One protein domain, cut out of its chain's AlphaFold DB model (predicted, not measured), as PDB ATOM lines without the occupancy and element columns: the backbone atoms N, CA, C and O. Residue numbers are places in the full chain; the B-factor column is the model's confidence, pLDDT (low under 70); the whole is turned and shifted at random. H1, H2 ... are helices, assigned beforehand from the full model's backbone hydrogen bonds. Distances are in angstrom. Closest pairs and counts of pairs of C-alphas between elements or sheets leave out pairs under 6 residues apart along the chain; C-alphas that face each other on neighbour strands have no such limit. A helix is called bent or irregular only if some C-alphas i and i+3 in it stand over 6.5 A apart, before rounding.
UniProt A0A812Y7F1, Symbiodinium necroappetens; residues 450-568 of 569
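AT A GLANCE: This is residues 450 to 568 of the 569 residues of a protein of Symbiodinium necroappetens (UniProt A0A812Y7F1). A small core of three helices, with H5 and H7 crossing in its middle and H6 joined to H7 as a hairpin, has H3 and H4 at its sides, while H1 and H2 lie farther out, joined to each other by the long unnamed stretch of residues 459 to 475. Residues 459 to 464 stick out near one end of the longest axis, and the unnamed residues 552 to 568 reach toward the other. The printed part has 119 residues with seven named helices, H1 to H7 in chain order, and no named strand; the class is all helix, but under half of the residues, 52, are in named elements. It is compact, with a radius of gyration of the C-alphas of 14.7 A and spans of 46 by 31 by 26 A.

HOW THE PARTS SIT: The longest helix, H5, residues 515 to 524, touches H7, residues 546 to 551, at a steep tilt of 47 degrees, opposite ways; their closest C-alphas, of Thr 521 and Leu 548, are 5.6 A apart. H7 is the hub, touching three helices. H6, residues 534 to 541, forms a helical hairpin with it, at a tilt of 35.3 degrees, only just steep, with the C-alphas of Cys 540 and Arg 549 closest at 6.0 A. H3, residues 487 to 493, only just touches H7, with 3 pairs of C-alphas within 8 A, the closest those of Ala 491 and Leu 550 at 6.4 A; the tilt is a shallow 25 degrees, the same way. H4, residues 501 to 504, only just touches H5, with 3 such pairs, the closest Asp 501 and Trp 518 at 7.4 A. H1, residues 450 to 458, is near H5, and H2, residues 476 to 483, touches no helix. Every O i to N i+4 pair is within hydrogen-bond range in H1, H2 and H7, but 2 of 3 in H3, 4 of 6 in H5 and 0 of 4 in H6, where 3 of 5 O i to N i+3 pairs are; H4 is too short for an O i to N i+4 pair.

IN THESE COORDINATES: H5 measures 14.3 A from its first C-alpha at (243.700, 226.235, 223.054), and is only just irregular, C-alphas 519 and 522 being 6.53 A apart. H6 measures 13.3 A and is irregular, C-alphas 535 and 538 being 7.8 A apart. H1 begins at (239.789, 213.622, 230.296) and measures 11.7 A; H7 ends at (239.907, 222.792, 214.770).

THE WHOLE: The farthest C-alphas, of Gly 461 and Val 562, are 48.1 A apart. The printed part has no cut. The link from H1 to H2 is long, with 17 residues. Mean pLDDT of the printed part is 84.6; residues 495, 507 to 512 and 564 to 568 are under 70.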
ATOM      1  N   ILE A 450     240.268 212.988 229.065       84.62
ATOM      2  CA  ILE A 450     239.789 213.622 230.296       84.62
ATOM      3  C   ILE A 450     240.795 213.419 231.434       84.62
ATOM      4  O   ILE A 450     241.038 214.352 232.190       84.62
ATOM      5  N   GLU A 451     241.414 212.244 231.565       85.00
ATOM      6  CA  GLU A 451     242.471 212.023 232.557       85.00
ATOM      7  C   GLU A 451     243.708 212.888 232.284       85.00
ATOM      8  O   GLU A 451     244.268 213.431 233.231       85.00
ATOM      9  N   ILE A 452     244.109 213.068 231.019       86.81
ATOM     10  CA  ILE A 452     245.176 214.006 230.631       86.81
ATOM     11  C   ILE A 452     244.795 215.415 231.082       86.81
ATOM     12  O   ILE A 452     245.594 216.091 231.726       86.81
ATOM     13  N   ALA A 453     243.559 215.830 230.806       88.00
ATOM     14  CA  ALA A 453     243.058 217.153 231.136       88.00
ATOM     15  C   ALA A 453     242.971 217.403 232.653       88.00
ATOM     16  O   ALA A 453     243.408 218.440 233.152       88.00
ATOM     17  N   VAL A 454     242.458 216.428 233.409       87.38
ATOM     18  CA  VAL A 454     242.398 216.477 234.875       87.38
ATOM     19  C   VAL A 454     243.800 216.440 235.464       87.38
ATOM     20  O   VAL A 454     244.069 217.183 236.399       87.38
ATOM     21  N   ARG A 455     244.709 215.619 234.931       86.62
ATOM     22  CA  ARG A 455     246.091 215.532 235.413       86.62
ATOM     23  C   ARG A 455     246.856 216.832 235.164       86.62
ATOM     24  O   ARG A 455     247.567 217.270 236.065       86.62
ATOM     25  N   ASP A 456     246.690 217.440 233.988       87.81
ATOM     26  CA  ASP A 456     247.256 218.752 233.645       87.81
ATOM     27  C   ASP A 456     246.827 219.814 234.660       87.81
ATOM     28  O   ASP A 456     247.664 220.554 235.168       87.81
ATOM     29  N   LEU A 457     245.539 219.841 235.011       87.94
ATOM     30  CA  LEU A 457     244.997 220.844 235.921       87.94
ATOM     31  C   LEU A 457     245.265 220.541 237.407       87.94
ATOM     32  O   LEU A 457     245.641 221.435 238.157       87.94
ATOM     33  N   ALA A 458     245.069 219.299 237.854       87.00
ATOM     34  CA  ALA A 458     245.120 218.918 239.269       87.00
ATOM     35  C   ALA A 458     246.541 218.910 239.845       87.00
ATOM     36  O   ALA A 458     246.717 219.143 241.040       87.00
ATOM     37  N   PHE A 459     247.547 218.631 239.013       89.12
ATOM     38  CA  PHE A 459     248.951 218.594 239.428       89.12
ATOM     39  C   PHE A 459     249.746 219.816 238.950       89.12
ATOM     40  O   PHE A 459     250.976 219.824 239.053       89.12
ATOM     41  N   ARG A 460     249.072 220.859 238.445       84.00
ATOM     42  CA  ARG A 460     249.718 222.130 238.107       84.00
ATOM     43  C   ARG A 460     250.104 222.856 239.396       84.00
ATOM     44  O   ARG A 460     249.265 223.090 240.255       84.00
ATOM     45  N   GLY A 461     251.385 223.193 239.537       78.25
ATOM     46  CA  GLY A 461     251.922 223.862 240.730       78.25
ATOM     47  C   GLY A 461     251.789 225.388 240.739       78.25
ATOM     48  O   GLY A 461     252.326 226.014 241.646       78.25
ATOM     49  N   ASP A 462     251.137 225.979 239.735       77.75
ATOM     50  CA  ASP A 462     251.011 227.431 239.562       77.75
ATOM     51  C   ASP A 462     249.544 227.850 239.756       77.75
ATOM     52  O   ASP A 462     248.643 227.155 239.287       77.75
ATOM     53  N   ASP A 463     249.289 228.998 240.395       75.38
ATOM     54  CA  ASP A 463     247.929 229.509 240.690       75.38
ATOM     55  C   ASP A 463     247.134 229.909 239.421       75.38
ATOM     56  O   ASP A 463     246.001 230.400 239.491       75.38
ATOM     57  N   SER A 464     247.712 229.735 238.230       75.56
ATOM     58  CA  SER A 464     247.048 230.031 236.965       75.56
ATOM     59  C   SER A 464     245.979 228.984 236.637       75.56
ATOM     60  O   SER A 464     246.289 227.828 236.364       75.56
ATOM     61  N   LEU A 465     244.717 229.418 236.553       75.44
ATOM     62  CA  LEU A 465     243.561 228.622 236.100       75.44
ATOM     63  C   LEU A 465     243.558 228.315 234.585       75.44
ATOM     64  O   LEU A 465     242.546 227.861 234.052       75.44
ATOM     65  N   SER A 466     244.636 228.599 233.853       78.81
ATOM     66  CA  SER A 466     244.749 228.139 232.469       78.81
ATOM     67  C   SER A 466     245.042 226.637 232.473       78.81
ATOM     68  O   SER A 466     245.820 226.152 233.288       78.81
ATOM     69  N   SER A 467     244.417 225.887 231.569       84.06
ATOM     70  CA  SER A 467     244.754 224.498 231.245       84.06
ATOM     71  C   SER A 467     244.793 224.383 229.734       84.06
ATOM     72  O   SER A 467     243.982 225.004 229.044       84.06
ATOM     73  N   ASN A 468     245.728 223.584 229.228       85.69
ATOM     74  CA  ASN A 468     245.836 223.364 227.791       85.69
ATOM     75  C   ASN A 468     244.656 222.520 227.288       85.69
ATOM     76  O   ASN A 468     244.270 222.629 226.135       85.69
ATOM     77  N   TYR A 469     244.050 221.717 228.166       85.81
ATOM     78  CA  TYR A 469     243.008 220.752 227.820       85.81
ATOM     79  C   TYR A 469     241.633 221.114 228.382       85.81
ATOM     80  O   TYR A 469     240.619 220.671 227.847       85.81
ATOM     81  N   VAL A 470     241.565 221.900 229.460       88.12
ATOM     82  CA  VAL A 470     240.301 222.221 230.134       88.12
ATOM     83  C   VAL A 470     239.937 223.681 229.928       88.12
ATOM     84  O   VAL A 470     240.660 224.592 230.327       88.12
ATOM     85  N   LEU A 471     238.740 223.913 229.392       88.31
ATOM     86  CA  LEU A 471     238.162 225.247 229.351       88.31
ATOM     87  C   LEU A 471     237.457 225.556 230.682       88.31
ATOM     88  O   LEU A 471     236.280 225.243 230.870       88.31
ATOM     89  N   ILE A 472     238.175 226.177 231.620       86.31
ATOM     90  CA  ILE A 472     237.617 226.523 232.934       86.31
ATOM     91  C   ILE A 472     236.670 227.718 232.809       86.31
ATOM     92  O   ILE A 472     237.020 228.782 232.299       86.31
ATOM     93  N   SER A 473     235.448 227.548 233.307       87.44
ATOM     94  CA  SER A 473     234.482 228.632 233.449       87.44
ATOM     95  C   SER A 473     234.456 229.136 234.889       87.44
ATOM     96  O   SER A 473     234.284 228.346 235.811       87.44
ATOM     97  N   GLN A 474     234.559 230.453 235.091       88.44
ATOM     98  CA  GLN A 474     234.429 231.053 236.427       88.44
ATOM     99  C   GLN A 474     232.972 231.124 236.911       88.44
ATOM    100  O   GLN A 474     232.717 231.259 238.106       88.44
ATOM    101  N   VAL A 475     232.004 231.035 235.991       92.62
ATOM    102  CA  VAL A 475     230.571 231.109 236.296       92.62
ATOM    103  C   VAL A 475     229.938 229.737 236.075       92.62
ATOM    104  O   VAL A 475     230.055 229.158 234.994       92.62
ATOM    105  N   ALA A 476     229.216 229.234 237.083       83.31
ATOM    106  CA  ALA A 476     228.551 227.926 237.036       83.31
ATOM    107  C   ALA A 476     227.542 227.810 235.879       83.31
ATOM    108  O   ALA A 476     227.445 226.777 235.226       83.31
ATOM    109  N   ARG A 477     226.825 228.900 235.576       89.62
ATOM    110  CA  ARG A 477     225.909 228.957 234.429       89.62
ATOM    111  C   ARG A 477     226.640 228.742 233.103       89.62
ATOM    112  O   ARG A 477     226.159 227.993 232.264       89.62
ATOM    113  N   ASP A 478     227.792 229.380 232.928       86.19
ATOM    114  CA  ASP A 478     228.588 229.271 231.706       86.19
ATOM    115  C   ASP A 478     229.211 227.877 231.566       86.19
ATOM    116  O   ASP A 478     229.336 227.381 230.449       86.19
ATOM    117  N   PHE A 479     229.549 227.223 232.684       86.19
ATOM    118  CA  PHE A 479     229.958 225.818 232.690       86.19
ATOM    119  C   PHE A 479     228.840 224.921 232.149       86.19
ATOM    120  O   PHE A 479     229.083 224.159 231.221       86.19
ATOM    121  N   GLU A 480     227.611 225.053 232.656       83.56
ATOM    122  CA  GLU A 480     226.484 224.244 232.172       83.56
ATOM    123  C   GLU A 480     226.141 224.527 230.706       83.56
ATOM    124  O   GLU A 480     225.881 223.590 229.950       83.56
ATOM    125  N   ILE A 481     226.194 225.798 230.284       86.81
ATOM    126  CA  ILE A 481     225.996 226.176 228.876       86.81
ATOM    127  C   ILE A 481     227.027 225.466 228.001       86.81
ATOM    128  O   ILE A 481     226.641 224.837 227.026       86.81
ATOM    129  N   LYS A 482     228.313 225.520 228.357       84.44
ATOM    130  CA  LYS A 482     229.393 224.904 227.571       84.44
ATOM    131  C   LYS A 482     229.373 223.375 227.625       84.44
ATOM    132  O   LYS A 482     229.644 222.732 226.625       84.44
ATOM    133  N   ARG A 483     229.021 222.781 228.770       87.31
ATOM    134  CA  ARG A 483     228.928 221.320 228.953       87.31
ATOM    135  C   ARG A 483     227.814 220.694 228.113       87.31
ATOM    136  O   ARG A 483     227.923 219.542 227.715       87.31
ATOM    137  N   THR A 484     226.726 221.432 227.903       86.06
ATOM    138  CA  THR A 484     225.552 220.973 227.141       86.06
ATOM    139  C   THR A 484     225.484 221.564 225.734       86.06
ATOM    140  O   THR A 484     224.515 221.327 225.011       86.06
ATOM    141  N   GLU A 485     226.497 222.336 225.342       87.94
ATOM    142  CA  GLU A 485     226.576 222.955 224.029       87.94
ATOM    143  C   GLU A 485     226.754 221.892 222.940       87.94
ATOM    144  O   GLU A 485     227.636 221.041 223.014       87.94
ATOM    145  N   LEU A 486     225.906 221.958 221.913       86.81
ATOM    146  CA  LEU A 486     226.059 221.143 220.711       86.81
ATOM    147  C   LEU A 486     227.250 221.645 219.895       86.81
ATOM    148  O   LEU A 486     227.467 222.857 219.812       86.81
ATOM    149  N   MET A 487     227.959 220.739 219.220       83.12
ATOM    150  CA  MET A 487     229.123 221.115 218.416       83.12
ATOM    151  C   MET A 487     228.783 222.176 217.356       83.12
ATOM    152  O   MET A 487     229.546 223.118 217.161       83.12
ATOM    153  N   SER A 488     227.590 222.108 216.761       83.69
ATOM    154  CA  SER A 488     227.122 223.112 215.799       83.69
ATOM    155  C   SER A 488     226.906 224.502 216.398       83.69
ATOM    156  O   SER A 488     227.168 225.523 215.764       83.69
ATOM    157  N   ALA A 489     226.475 224.575 217.660       86.50
ATOM    158  CA  ALA A 489     226.373 225.844 218.370       86.50
ATOM    159  C   ALA A 489     227.762 226.406 218.719       86.50
ATOM    160  O   ALA A 489     227.960 227.619 218.616       86.50
ATOM    161  N   ALA A 490     228.725 225.541 219.060       85.69
ATOM    162  CA  ALA A 490     230.109 225.945 219.305       85.69
ATOM    163  C   ALA A 490     230.763 226.486 218.024       85.69
ATOM    164  O   ALA A 490     231.366 227.564 218.039       85.69
ATOM    165  N   ALA A 491     230.573 225.793 216.903       83.44
ATOM    166  CA  ALA A 491     231.091 226.186 215.600       83.44
ATOM    167  C   ALA A 491     230.506 227.490 215.074       83.44
ATOM    168  O   ALA A 491     231.254 228.334 214.588       83.44
ATOM    169  N   ALA A 492     229.214 227.742 215.289       84.69
ATOM    170  CA  ALA A 492     228.600 229.020 214.935       84.69
ATOM    171  C   ALA A 492     229.271 230.235 215.617       84.69
ATOM    172  O   ALA A 492     229.142 231.362 215.132       84.69
ATOM    173  N   ARG A 493     229.993 230.039 216.734       82.62
ATOM    174  CA  ARG A 493     230.780 231.099 217.394       82.62
ATOM    175  C   ARG A 493     232.194 231.243 216.832       82.62
ATOM    176  O   ARG A 493     232.801 232.302 216.997       82.62
ATOM    177  N   ILE A 494     232.731 230.197 216.212       81.25
ATOM    178  CA  ILE A 494     234.051 230.199 215.583       81.25
ATOM    179  C   ILE A 494     233.859 230.707 214.154       81.25
ATOM    180  O   ILE A 494     233.549 229.981 213.221       81.25
ATOM    181  N   MET A 495     233.983 232.026 214.000       65.25
ATOM    182  CA  MET A 495     233.558 232.738 212.789       65.25
ATOM    183  C   MET A 495     234.493 232.554 211.579       65.25
ATOM    184  O   MET A 495     234.224 233.102 210.507       65.25
ATOM    185  N   HIS A 496     235.609 231.836 211.733       81.94
ATOM    186  CA  HIS A 496     236.653 231.740 210.719       81.94
ATOM    187  C   HIS A 496     236.986 230.284 210.403       81.94
ATOM    188  O   HIS A 496     237.362 229.509 211.274       81.94
ATOM    189  N   CYS A 497     236.856 229.950 209.121       87.75
ATOM    190  CA  CYS A 497     237.329 228.705 208.540       87.75
ATOM    191  C   CYS A 497     238.865 228.747 208.483       87.75
ATOM    192  O   CYS A 497     239.430 229.333 207.560       87.75
ATOM    193  N   THR A 498     239.531 228.218 209.510       89.88
ATOM    194  CA  THR A 498     240.997 228.238 209.674       89.88
ATOM    195  C   THR A 498     241.479 226.961 210.347       89.88
ATOM    196  O   THR A 498     240.750 226.400 211.161       89.88
ATOM    197  N   ASP A 499     242.715 226.556 210.064       91.88
ATOM    198  CA  ASP A 499     243.374 225.447 210.756       91.88
ATOM    199  C   ASP A 499     244.121 225.960 211.994       91.88
ATOM    200  O   ASP A 499     244.875 226.936 211.928       91.88
ATOM    201  N   PHE A 500     243.871 225.342 213.149       90.56
ATOM    202  CA  PHE A 500     244.387 225.804 214.438       90.56
ATOM    203  C   PHE A 500     245.863 225.443 214.660       90.56
ATOM    204  O   PHE A 500     246.540 226.105 215.454       90.56
ATOM    205  N   ASP A 501     246.391 224.458 213.933       88.88
ATOM    206  CA  ASP A 501     247.806 224.070 213.971       88.88
ATOM    207  C   ASP A 501     248.751 225.237 213.619       88.88
ATOM    208  O   ASP A 501     249.819 225.386 214.223       88.88
ATOM    209  N   GLN A 502     248.315 226.143 212.739       86.62
ATOM    210  CA  GLN A 502     249.010 227.388 212.397       86.62
ATOM    211  C   GLN A 502     249.276 228.280 213.612       86.62
ATOM    212  O   GLN A 502     250.261 229.022 213.631       86.62
ATOM    213  N   TYR A 503     248.427 228.211 214.638       84.94
ATOM    214  CA  TYR A 503     248.587 229.010 215.845       84.94
ATOM    215  C   TYR A 503     249.438 228.303 216.902       84.94
ATOM    216  O   TYR A 503     250.355 228.917 217.451       84.94
ATOM    217  N   TYR A 504     249.169 227.019 217.157       80.56
ATOM    218  CA  TYR A 504     249.726 226.293 218.304       80.56
ATOM    219  C   TYR A 504     251.017 225.520 218.003       80.56
ATOM    220  O   TYR A 504     251.872 225.420 218.882       80.56
ATOM    221  N   ILE A 505     251.213 225.025 216.774       78.69
ATOM    222  CA  ILE A 505     252.464 224.355 216.372       78.69
ATOM    223  C   ILE A 505     253.473 225.375 215.837       78.69
ATOM    224  O   ILE A 505     254.656 225.327 216.174       78.69
ATOM    225  N   HIS A 506     253.016 226.332 215.025       77.56
ATOM    226  CA  HIS A 506     253.897 227.297 214.360       77.56
ATOM    227  C   HIS A 506     254.180 228.576 215.176       77.56
ATOM    228  O   HIS A 506     254.926 229.442 214.715       77.56
ATOM    229  N   GLY A 507     253.662 228.673 216.409       65.75
ATOM    230  CA  GLY A 507     254.121 229.632 217.422       65.75
ATOM    231  C   GLY A 507     253.575 231.057 217.293       65.75
ATOM    232  O   GLY A 507     254.310 232.016 217.539       65.75
ATOM    233  N   GLN A 508     252.300 231.233 216.928       65.38
ATOM    234  CA  GLN A 508     251.679 232.564 216.919       65.38
ATOM    235  C   GLN A 508     251.223 232.965 218.343       65.38
ATOM    236  O   GLN A 508     250.430 232.254 218.956       65.38
ATOM    237  N   PRO A 509     251.657 234.120 218.887       53.69
ATOM    238  CA  PRO A 509     251.584 234.425 220.325       53.69
ATOM    239  C   PRO A 509     250.201 234.812 220.890       53.69
ATOM    240  O   PRO A 509     250.139 235.284 222.018       53.69
ATOM    241  N   ASN A 510     249.095 234.659 220.155       60.41
ATOM    242  CA  ASN A 510     247.773 235.150 220.586       60.41
ATOM    243  C   ASN A 510     246.621 234.207 220.211       60.41
ATOM    244  O   ASN A 510     245.557 234.621 219.748       60.41
ATOM    245  N   ALA A 511     246.832 232.916 220.407       59.53
ATOM    246  CA  ALA A 511     245.815 231.911 220.164       59.53
ATOM    247  C   ALA A 511     244.898 231.832 221.398       59.53
ATOM    248  O   ALA A 511     245.193 231.078 222.312       59.53
ATOM    249  N   GLY A 512     243.873 232.697 221.461       66.75
ATOM    250  CA  GLY A 512     243.028 232.975 222.637       66.75
ATOM    251  C   GLY A 512     242.324 231.772 223.298       66.75
ATOM    252  O   GLY A 512     242.918 230.746 223.589       66.75
ATOM    253  N   ASN A 513     241.022 231.864 223.579       73.00
ATOM    254  CA  ASN A 513     240.289 230.817 224.322       73.00
ATOM    255  C   ASN A 513     240.076 229.498 223.533       73.00
ATOM    256  O   ASN A 513     239.177 228.728 223.875       73.00
ATOM    257  N   TYR A 514     240.848 229.257 222.468       83.12
ATOM    258  CA  TYR A 514     240.692 228.113 221.569       83.12
ATOM    259  C   TYR A 514     241.683 226.971 221.827       83.12
ATOM    260  O   TYR A 514     241.556 225.904 221.232       83.12
ATOM    261  N   GLU A 515     242.625 227.178 222.747       85.12
ATOM    262  CA  GLU A 515     243.700 226.235 223.054       85.12
ATOM    263  C   GLU A 515     243.173 224.840 223.446       85.12
ATOM    264  O   GLU A 515     243.646 223.854 222.873       85.12
ATOM    265  N   PRO A 516     242.111 224.725 224.270       88.62
ATOM    266  CA  PRO A 516     241.499 223.434 224.553       88.62
ATOM    267  C   PRO A 516     240.978 222.699 223.318       88.62
ATOM    268  O   PRO A 516     241.149 221.489 223.247       88.62
ATOM    269  N   TYR A 517     240.384 223.364 222.321       89.38
ATOM    270  CA  TYR A 517     239.879 222.649 221.138       89.38
ATOM    271  C   TYR A 517     241.025 221.980 220.372       89.38
ATOM    272  O   TYR A 517     240.922 220.807 220.013       89.38
ATOM    273  N   TRP A 518     242.150 222.684 220.217       90.38
ATOM    274  CA  TRP A 518     243.335 222.143 219.562       90.38
ATOM    275  C   TRP A 518     243.941 220.959 220.329       90.38
ATOM    276  O   TRP A 518     244.022 219.856 219.788       90.38
ATOM    277  N   TRP A 519     244.298 221.141 221.606       88.69
ATOM    278  CA  TRP A 519     244.971 220.087 222.380       88.69
ATOM    279  C   TRP A 519     244.092 218.867 222.665       88.69
ATOM    280  O   TRP A 519     244.620 217.797 222.956       88.69
ATOM    281  N   ASN A 520     242.766 218.991 222.552       90.00
ATOM    282  CA  ASN A 520     241.854 217.851 222.629       90.00
ATOM    283  C   ASN A 520     241.682 217.114 221.284       90.00
ATOM    284  O   ASN A 520     241.313 215.941 221.295       90.00
ATOM    285  N   THR A 521     241.973 217.753 220.142       92.31
ATOM    286  CA  THR A 521     241.732 217.182 218.802       92.31
ATOM    287  C   THR A 521     242.643 215.989 218.506       92.31
ATOM    288  O   THR A 521     242.148 214.883 218.295       92.31
ATOM    289  N   ALA A 522     243.967 216.183 218.524       90.69
ATOM    290  CA  ALA A 522     244.909 215.127 218.138       90.69
ATOM    291  C   ALA A 522     244.875 213.908 219.084       90.69
ATOM    292  O   ALA A 522     244.688 212.790 218.595       90.69
ATOM    293  N   PRO A 523     244.936 214.063 220.426       87.81
ATOM    294  CA  PRO A 523     244.861 212.909 221.321       87.81
ATOM    295  C   PRO A 523     243.487 212.227 221.297       87.81
ATOM    296  O   PRO A 523     243.413 211.016 221.496       87.81
ATOM    297  N   GLY A 524     242.405 212.967 221.012       86.62
ATOM    298  CA  GLY A 524     241.061 212.404 220.846       86.62
ATOM    299  C   GLY A 524     240.941 211.430 219.667       86.62
ATOM    300  O   GLY A 524     240.144 210.498 219.729       86.62
ATOM    301  N   LEU A 525     241.773 211.603 218.636       90.50
ATOM    302  CA  LEU A 525     241.876 210.711 217.476       90.50
ATOM    303  C   LEU A 525     243.013 209.679 217.601       90.50
ATOM    304  O   LEU A 525     243.242 208.899 216.682       90.50
ATOM    305  N   GLY A 526     243.738 209.657 218.725       88.69
ATOM    306  CA  GLY A 526     244.881 208.760 218.932       88.69
ATOM    307  C   GLY A 526     246.183 209.212 218.260       88.69
ATOM    308  O   GLY A 526     247.127 208.429 218.171       88.69
ATOM    309  N   PHE A 527     246.261 210.465 217.814       91.88
ATOM    310  CA  PHE A 527     247.462 211.056 217.230       91.88
ATOM    311  C   PHE A 527     248.354 211.700 218.305       91.88
ATOM    312  O   PHE A 527     247.859 212.165 219.339       91.88
ATOM    313  N   PRO A 528     249.685 211.761 218.096       90.00
ATOM    314  CA  PRO A 528     250.573 212.472 219.008       90.00
ATOM    315  C   PRO A 528     250.272 213.980 219.011       90.00
ATOM    316  O   PRO A 528     249.820 214.547 218.020       90.00
ATOM    317  N   GLN A 529     250.553 214.651 220.131       86.88
ATOM    318  CA  GLN A 529     250.215 216.068 220.361       86.88
ATOM    319  C   GLN A 529     250.840 217.059 219.362       86.88
ATOM    320  O   GLN A 529     250.386 218.193 219.257       86.88
ATOM    321  N   ASN A 530     251.890 216.653 218.650       89.62
ATOM    322  CA  ASN A 530     252.568 217.453 217.632       89.62
ATOM    323  C   ASN A 530     252.037 217.212 216.208       89.62
ATOM    324  O   ASN A 530     252.682 217.652 215.258       89.62
ATOM    325  N   SER A 531     250.919 216.498 216.061       93.94
ATOM    326  CA  SER A 531     250.303 216.236 214.757       93.94
ATOM    327  C   SER A 531     249.656 217.495 214.201       93.94
ATOM    328  O   SER A 531     249.001 218.242 214.926       93.94
ATOM    329  N   THR A 532     249.845 217.719 212.910       95.69
ATOM    330  CA  THR A 532     249.255 218.823 212.149       95.69
ATOM    331  C   THR A 532     247.852 218.468 211.667       95.69
ATOM    332  O   THR A 532     247.442 217.306 211.699       95.69
ATOM    333  N   CYS A 533     247.099 219.462 211.197       96.19
ATOM    334  CA  CYS A 533     245.796 219.216 210.587       96.19
ATOM    335  C   CYS A 533     245.905 218.292 209.365       96.19
ATOM    336  O   CYS A 533     245.061 217.415 209.189       96.19
ATOM    337  N   GLU A 534     246.972 218.422 208.570       96.38
ATOM    338  CA  GLU A 534     247.201 217.565 207.400       96.38
ATOM    339  C   GLU A 534     247.452 216.100 207.803       96.38
ATOM    340  O   GLU A 534     246.961 215.202 207.122       96.38
ATOM    341  N   ASP A 535     248.119 215.846 208.938       96.50
ATOM    342  CA  ASP A 535     248.333 214.481 209.455       96.50
ATOM    343  C   ASP A 535     247.013 213.783 209.830       96.50
ATOM    344  O   ASP A 535     246.917 212.558 209.775       96.50
ATOM    345  N   MET A 536     245.989 214.558 210.205       96.44
ATOM    346  CA  MET A 536     244.682 214.057 210.649       96.44
ATOM    347  C   MET A 536     243.606 214.097 209.553       96.44
ATOM    348  O   MET A 536     242.473 213.683 209.790       96.44
ATOM    349  N   LYS A 537     243.931 214.580 208.350       95.75
ATOM    350  CA  LYS A 537     242.977 214.866 207.266       95.75
ATOM    351  C   LYS A 537     242.088 213.693 206.867       95.75
ATOM    352  O   LYS A 537     240.921 213.889 206.540       95.75
ATOM    353  N   GLU A 538     242.618 212.474 206.910       95.44
ATOM    354  CA  GLU A 538     241.863 211.264 206.565       95.44
ATOM    355  C   GLU A 538     240.687 211.008 207.527       95.44
ATOM    356  O   GLU A 538     239.709 210.379 207.141       95.44
ATOM    357  N   HIS A 539     240.733 211.569 208.742       94.31
ATOM    358  CA  HIS A 539     239.679 211.462 209.753       94.31
ATOM    359  C   HIS A 539     238.639 212.593 209.683       94.31
ATOM    360  O   HIS A 539     237.713 212.633 210.497       94.31
ATOM    361  N   CYS A 540     238.748 213.518 208.721       92.62
ATOM    362  CA  CYS A 540     237.757 214.582 208.539       92.62
ATOM    363  C   CYS A 540     236.358 214.030 208.221       92.62
ATOM    364  O   CYS A 540     235.369 214.677 208.567       92.62
ATOM    365  N   ASP A 541     236.273 212.842 207.615       89.06
ATOM    366  CA  ASP A 541     235.017 212.185 207.233       89.06
ATOM    367  C   ASP A 541     234.458 211.239 208.306       89.06
ATOM    368  O   ASP A 541     233.318 210.780 208.192       89.06
ATOM    369  N   ASP A 542     235.209 210.986 209.380       90.19
ATOM    370  CA  ASP A 542     234.767 210.098 210.451       90.19
ATOM    371  C   ASP A 542     233.612 210.715 211.245       90.19
ATOM    372  O   ASP A 542     233.551 211.926 211.486       90.19
ATOM    373  N   GLU A 543     232.705 209.870 211.736       84.88
ATOM    374  CA  GLU A 543     231.579 210.305 212.573       84.88
ATOM    375  C   GLU A 543     232.076 211.059 213.823       84.88
ATOM    376  O   GLU A 543     231.562 212.125 214.151       84.88
ATOM    377  N   ASN A 544     233.179 210.596 214.423       86.25
ATOM    378  CA  ASN A 544     233.822 211.220 215.588       86.25
ATOM    379  C   ASN A 544     234.739 212.414 215.243       86.25
ATOM    380  O   ASN A 544     235.297 213.041 216.143       86.25
ATOM    381  N   GLY A 545     234.896 212.754 213.961       90.19
ATOM    382  CA  GLY A 545     235.770 213.827 213.478       90.19
ATOM    383  C   GLY A 545     235.240 215.247 213.715       90.19
ATOM    384  O   GLY A 545     235.785 216.197 213.166       90.19
ATOM    385  N   GLU A 546     234.176 215.444 214.497       90.62
ATOM    386  CA  GLU A 546     233.533 216.755 214.685       90.62
ATOM    387  C   GLU A 546     234.480 217.822 215.248       90.62
ATOM    388  O   GLU A 546     234.552 218.933 214.722       90.62
ATOM    389  N   LEU A 547     235.242 217.477 216.291       91.44
ATOM    390  CA  LEU A 547     236.216 218.389 216.894       91.44
ATOM    391  C   LEU A 547     237.394 218.665 215.944       91.44
ATOM    392  O   LEU A 547     237.912 219.779 215.923       91.44
ATOM    393  N   LEU A 548     237.774 217.681 215.122       93.88
ATOM    394  CA  LEU A 548     238.772 217.867 214.070       93.88
ATOM    395  C   LEU A 548     238.268 218.843 213.010       93.88
ATOM    396  O   LEU A 548     238.982 219.775 212.673       93.88
ATOM    397  N   ARG A 549     237.028 218.699 212.539       91.44
ATOM    398  CA  ARG A 549     236.413 219.634 211.583       91.44
ATOM    399  C   ARG A 549     236.319 221.053 212.138       91.44
ATOM    400  O   ARG A 549     236.461 222.010 211.383       91.44
ATOM    401  N   LEU A 550     236.115 221.190 213.449       90.44
ATOM    402  CA  LEU A 550     236.120 222.484 214.125       90.44
ATOM    403  C   LEU A 550     237.524 223.106 214.190       90.44
ATOM    404  O   LEU A 550     237.677 224.296 213.923       90.44
ATOM    405  N   SER A 551     238.534 222.314 214.556       92.31
ATOM    406  CA  SER A 551     239.907 222.792 214.770       92.31
ATOM    407  C   SER A 551     240.736 222.878 213.484       92.31
ATOM    408  O   SER A 551     241.683 223.650 213.419       92.31
ATOM    409  N   CYS A 552     240.396 222.094 212.466       94.19
ATOM    410  CA  CYS A 552     241.099 221.949 211.191       94.19
ATOM    411  C   CYS A 552     240.144 222.214 210.027       94.19
ATOM    412  O   CYS A 552     240.003 221.409 209.103       94.19
ATOM    413  N   GLY A 553     239.420 223.330 210.108       91.56
ATOM    414  CA  GLY A 553     238.338 223.607 209.181       91.56
ATOM    415  C   GLY A 553     238.793 223.662 207.720       91.56
ATOM    416  O   GLY A 553     238.107 223.120 206.853       91.56
ATOM    417  N   VAL A 554     239.923 224.310 207.414       92.81
ATOM    418  CA  VAL A 554     240.394 224.459 206.026       92.81
ATOM    419  C   VAL A 554     240.825 223.108 205.482       92.81
ATOM    420  O   VAL A 554     240.410 222.745 204.381       92.81
ATOM    421  N   THR A 555     241.583 222.347 206.271       94.31
ATOM    422  CA  THR A 555     242.006 220.992 205.908       94.31
ATOM    423  C   THR A 555     240.809 220.056 205.702       94.31
ATOM    424  O   THR A 555     240.800 219.285 204.742       94.31
ATOM    425  N   CYS A 556     239.761 220.178 206.524       92.75
ATOM    426  CA  CYS A 556     238.502 219.443 206.367       92.75
ATOM    427  C   CYS A 556     237.504 220.096 205.385       92.75
ATOM    428  O   CYS A 556     236.344 219.692 205.309       92.75
ATOM    429  N   GLY A 557     237.928 221.103 204.615       90.88
ATOM    430  CA  GLY A 557     237.174 221.627 203.478       90.88
ATOM    431  C   GLY A 557     236.047 222.617 203.800       90.88
ATOM    432  O   GLY A 557     235.159 222.795 202.966       90.88
ATOM    433  N   CYS A 558     236.049 223.327 204.938       88.38
ATOM    434  CA  CYS A 558     235.020 224.349 205.214       88.38
ATOM    435  C   CYS A 558     235.028 225.527 204.224       88.38
ATOM    436  O   CYS A 558     234.016 226.214 204.070       88.38
ATOM    437  N   ALA A 559     236.146 225.750 203.525       84.12
ATOM    438  CA  ALA A 559     236.273 226.782 202.498       84.12
ATOM    439  C   ALA A 559     235.686 226.344 201.145       84.12
ATOM    440  O   ALA A 559     235.498 227.174 200.251       84.12
ATOM    441  N   GLU A 560     235.391 225.054 200.975       85.69
ATOM    442  CA  GLU A 560     234.895 224.528 199.716       85.69
ATOM    443  C   GLU A 560     233.376 224.745 199.596       85.69
ATOM    444  O   GLU A 560     232.588 224.381 200.473       85.69
ATOM    445  N   PRO A 561     232.889 225.327 198.490       75.69
ATOM    446  CA  PRO A 561     231.454 225.523 198.303       75.69
ATOM    447  C   PRO A 561     230.689 224.194 198.170       75.69
ATOM    448  O   PRO A 561     229.471 224.191 198.352       75.69
ATOM    449  N   VAL A 562     231.395 223.094 197.882       76.19
ATOM    450  CA  VAL A 562     230.851 221.766 197.553       76.19
ATOM    451  C   VAL A 562     230.850 220.780 198.725       76.19
ATOM    452  O   VAL A 562     230.238 219.720 198.601       76.19
ATOM    453  N   THR A 563     231.497 221.095 199.850       73.56
ATOM    454  CA  THR A 563     231.503 220.211 201.021       73.56
ATOM    455  C   THR A 563     230.093 220.045 201.586       73.56
ATOM    456  O   THR A 563     229.302 220.992 201.649       73.56
ATOM    457  N   ASN A 564     229.768 218.806 201.971       62.94
ATOM    458  CA  ASN A 564     228.512 218.442 202.627       62.94
ATOM    459  C   ASN A 564     228.234 219.423 203.782       62.94
ATOM    460  O   ASN A 564     229.152 219.710 204.549       62.94
ATOM    461  N   PRO A 565     226.998 219.925 203.951       65.31
ATOM    462  CA  PRO A 565     226.629 220.743 205.102       65.31
ATOM    463  C   PRO A 565     227.020 220.127 206.451       65.31
ATOM    464  O   PRO A 565     227.294 220.871 207.378       65.31
ATOM    465  N   TRP A 566     227.114 218.796 206.547       55.75
ATOM    466  CA  TRP A 566     227.668 218.087 207.710       55.75
ATOM    467  C   TRP A 566     229.130 218.445 208.055       55.75
ATOM    468  O   TRP A 566     229.525 218.326 209.208       55.75
ATOM    469  N   PHE A 567     229.928 218.888 207.077       55.50
ATOM    470  CA  PHE A 567     231.314 219.359 207.245       55.50
ATOM    471  C   PHE A 567     231.408 220.842 207.612       55.50
ATOM    472  O   PHE A 567     232.479 221.334 207.961       55.50
ATOM    473  N   ARG A 568     230.289 221.566 207.532       61.91
ATOM    474  CA  ARG A 568     230.153 222.934 208.026       61.91
ATOM    475  C   ARG A 568     229.509 222.824 209.393       61.91
ATOM    476  O   ARG A 568     228.287 222.833 209.490       61.91
TER     477      ARG A 568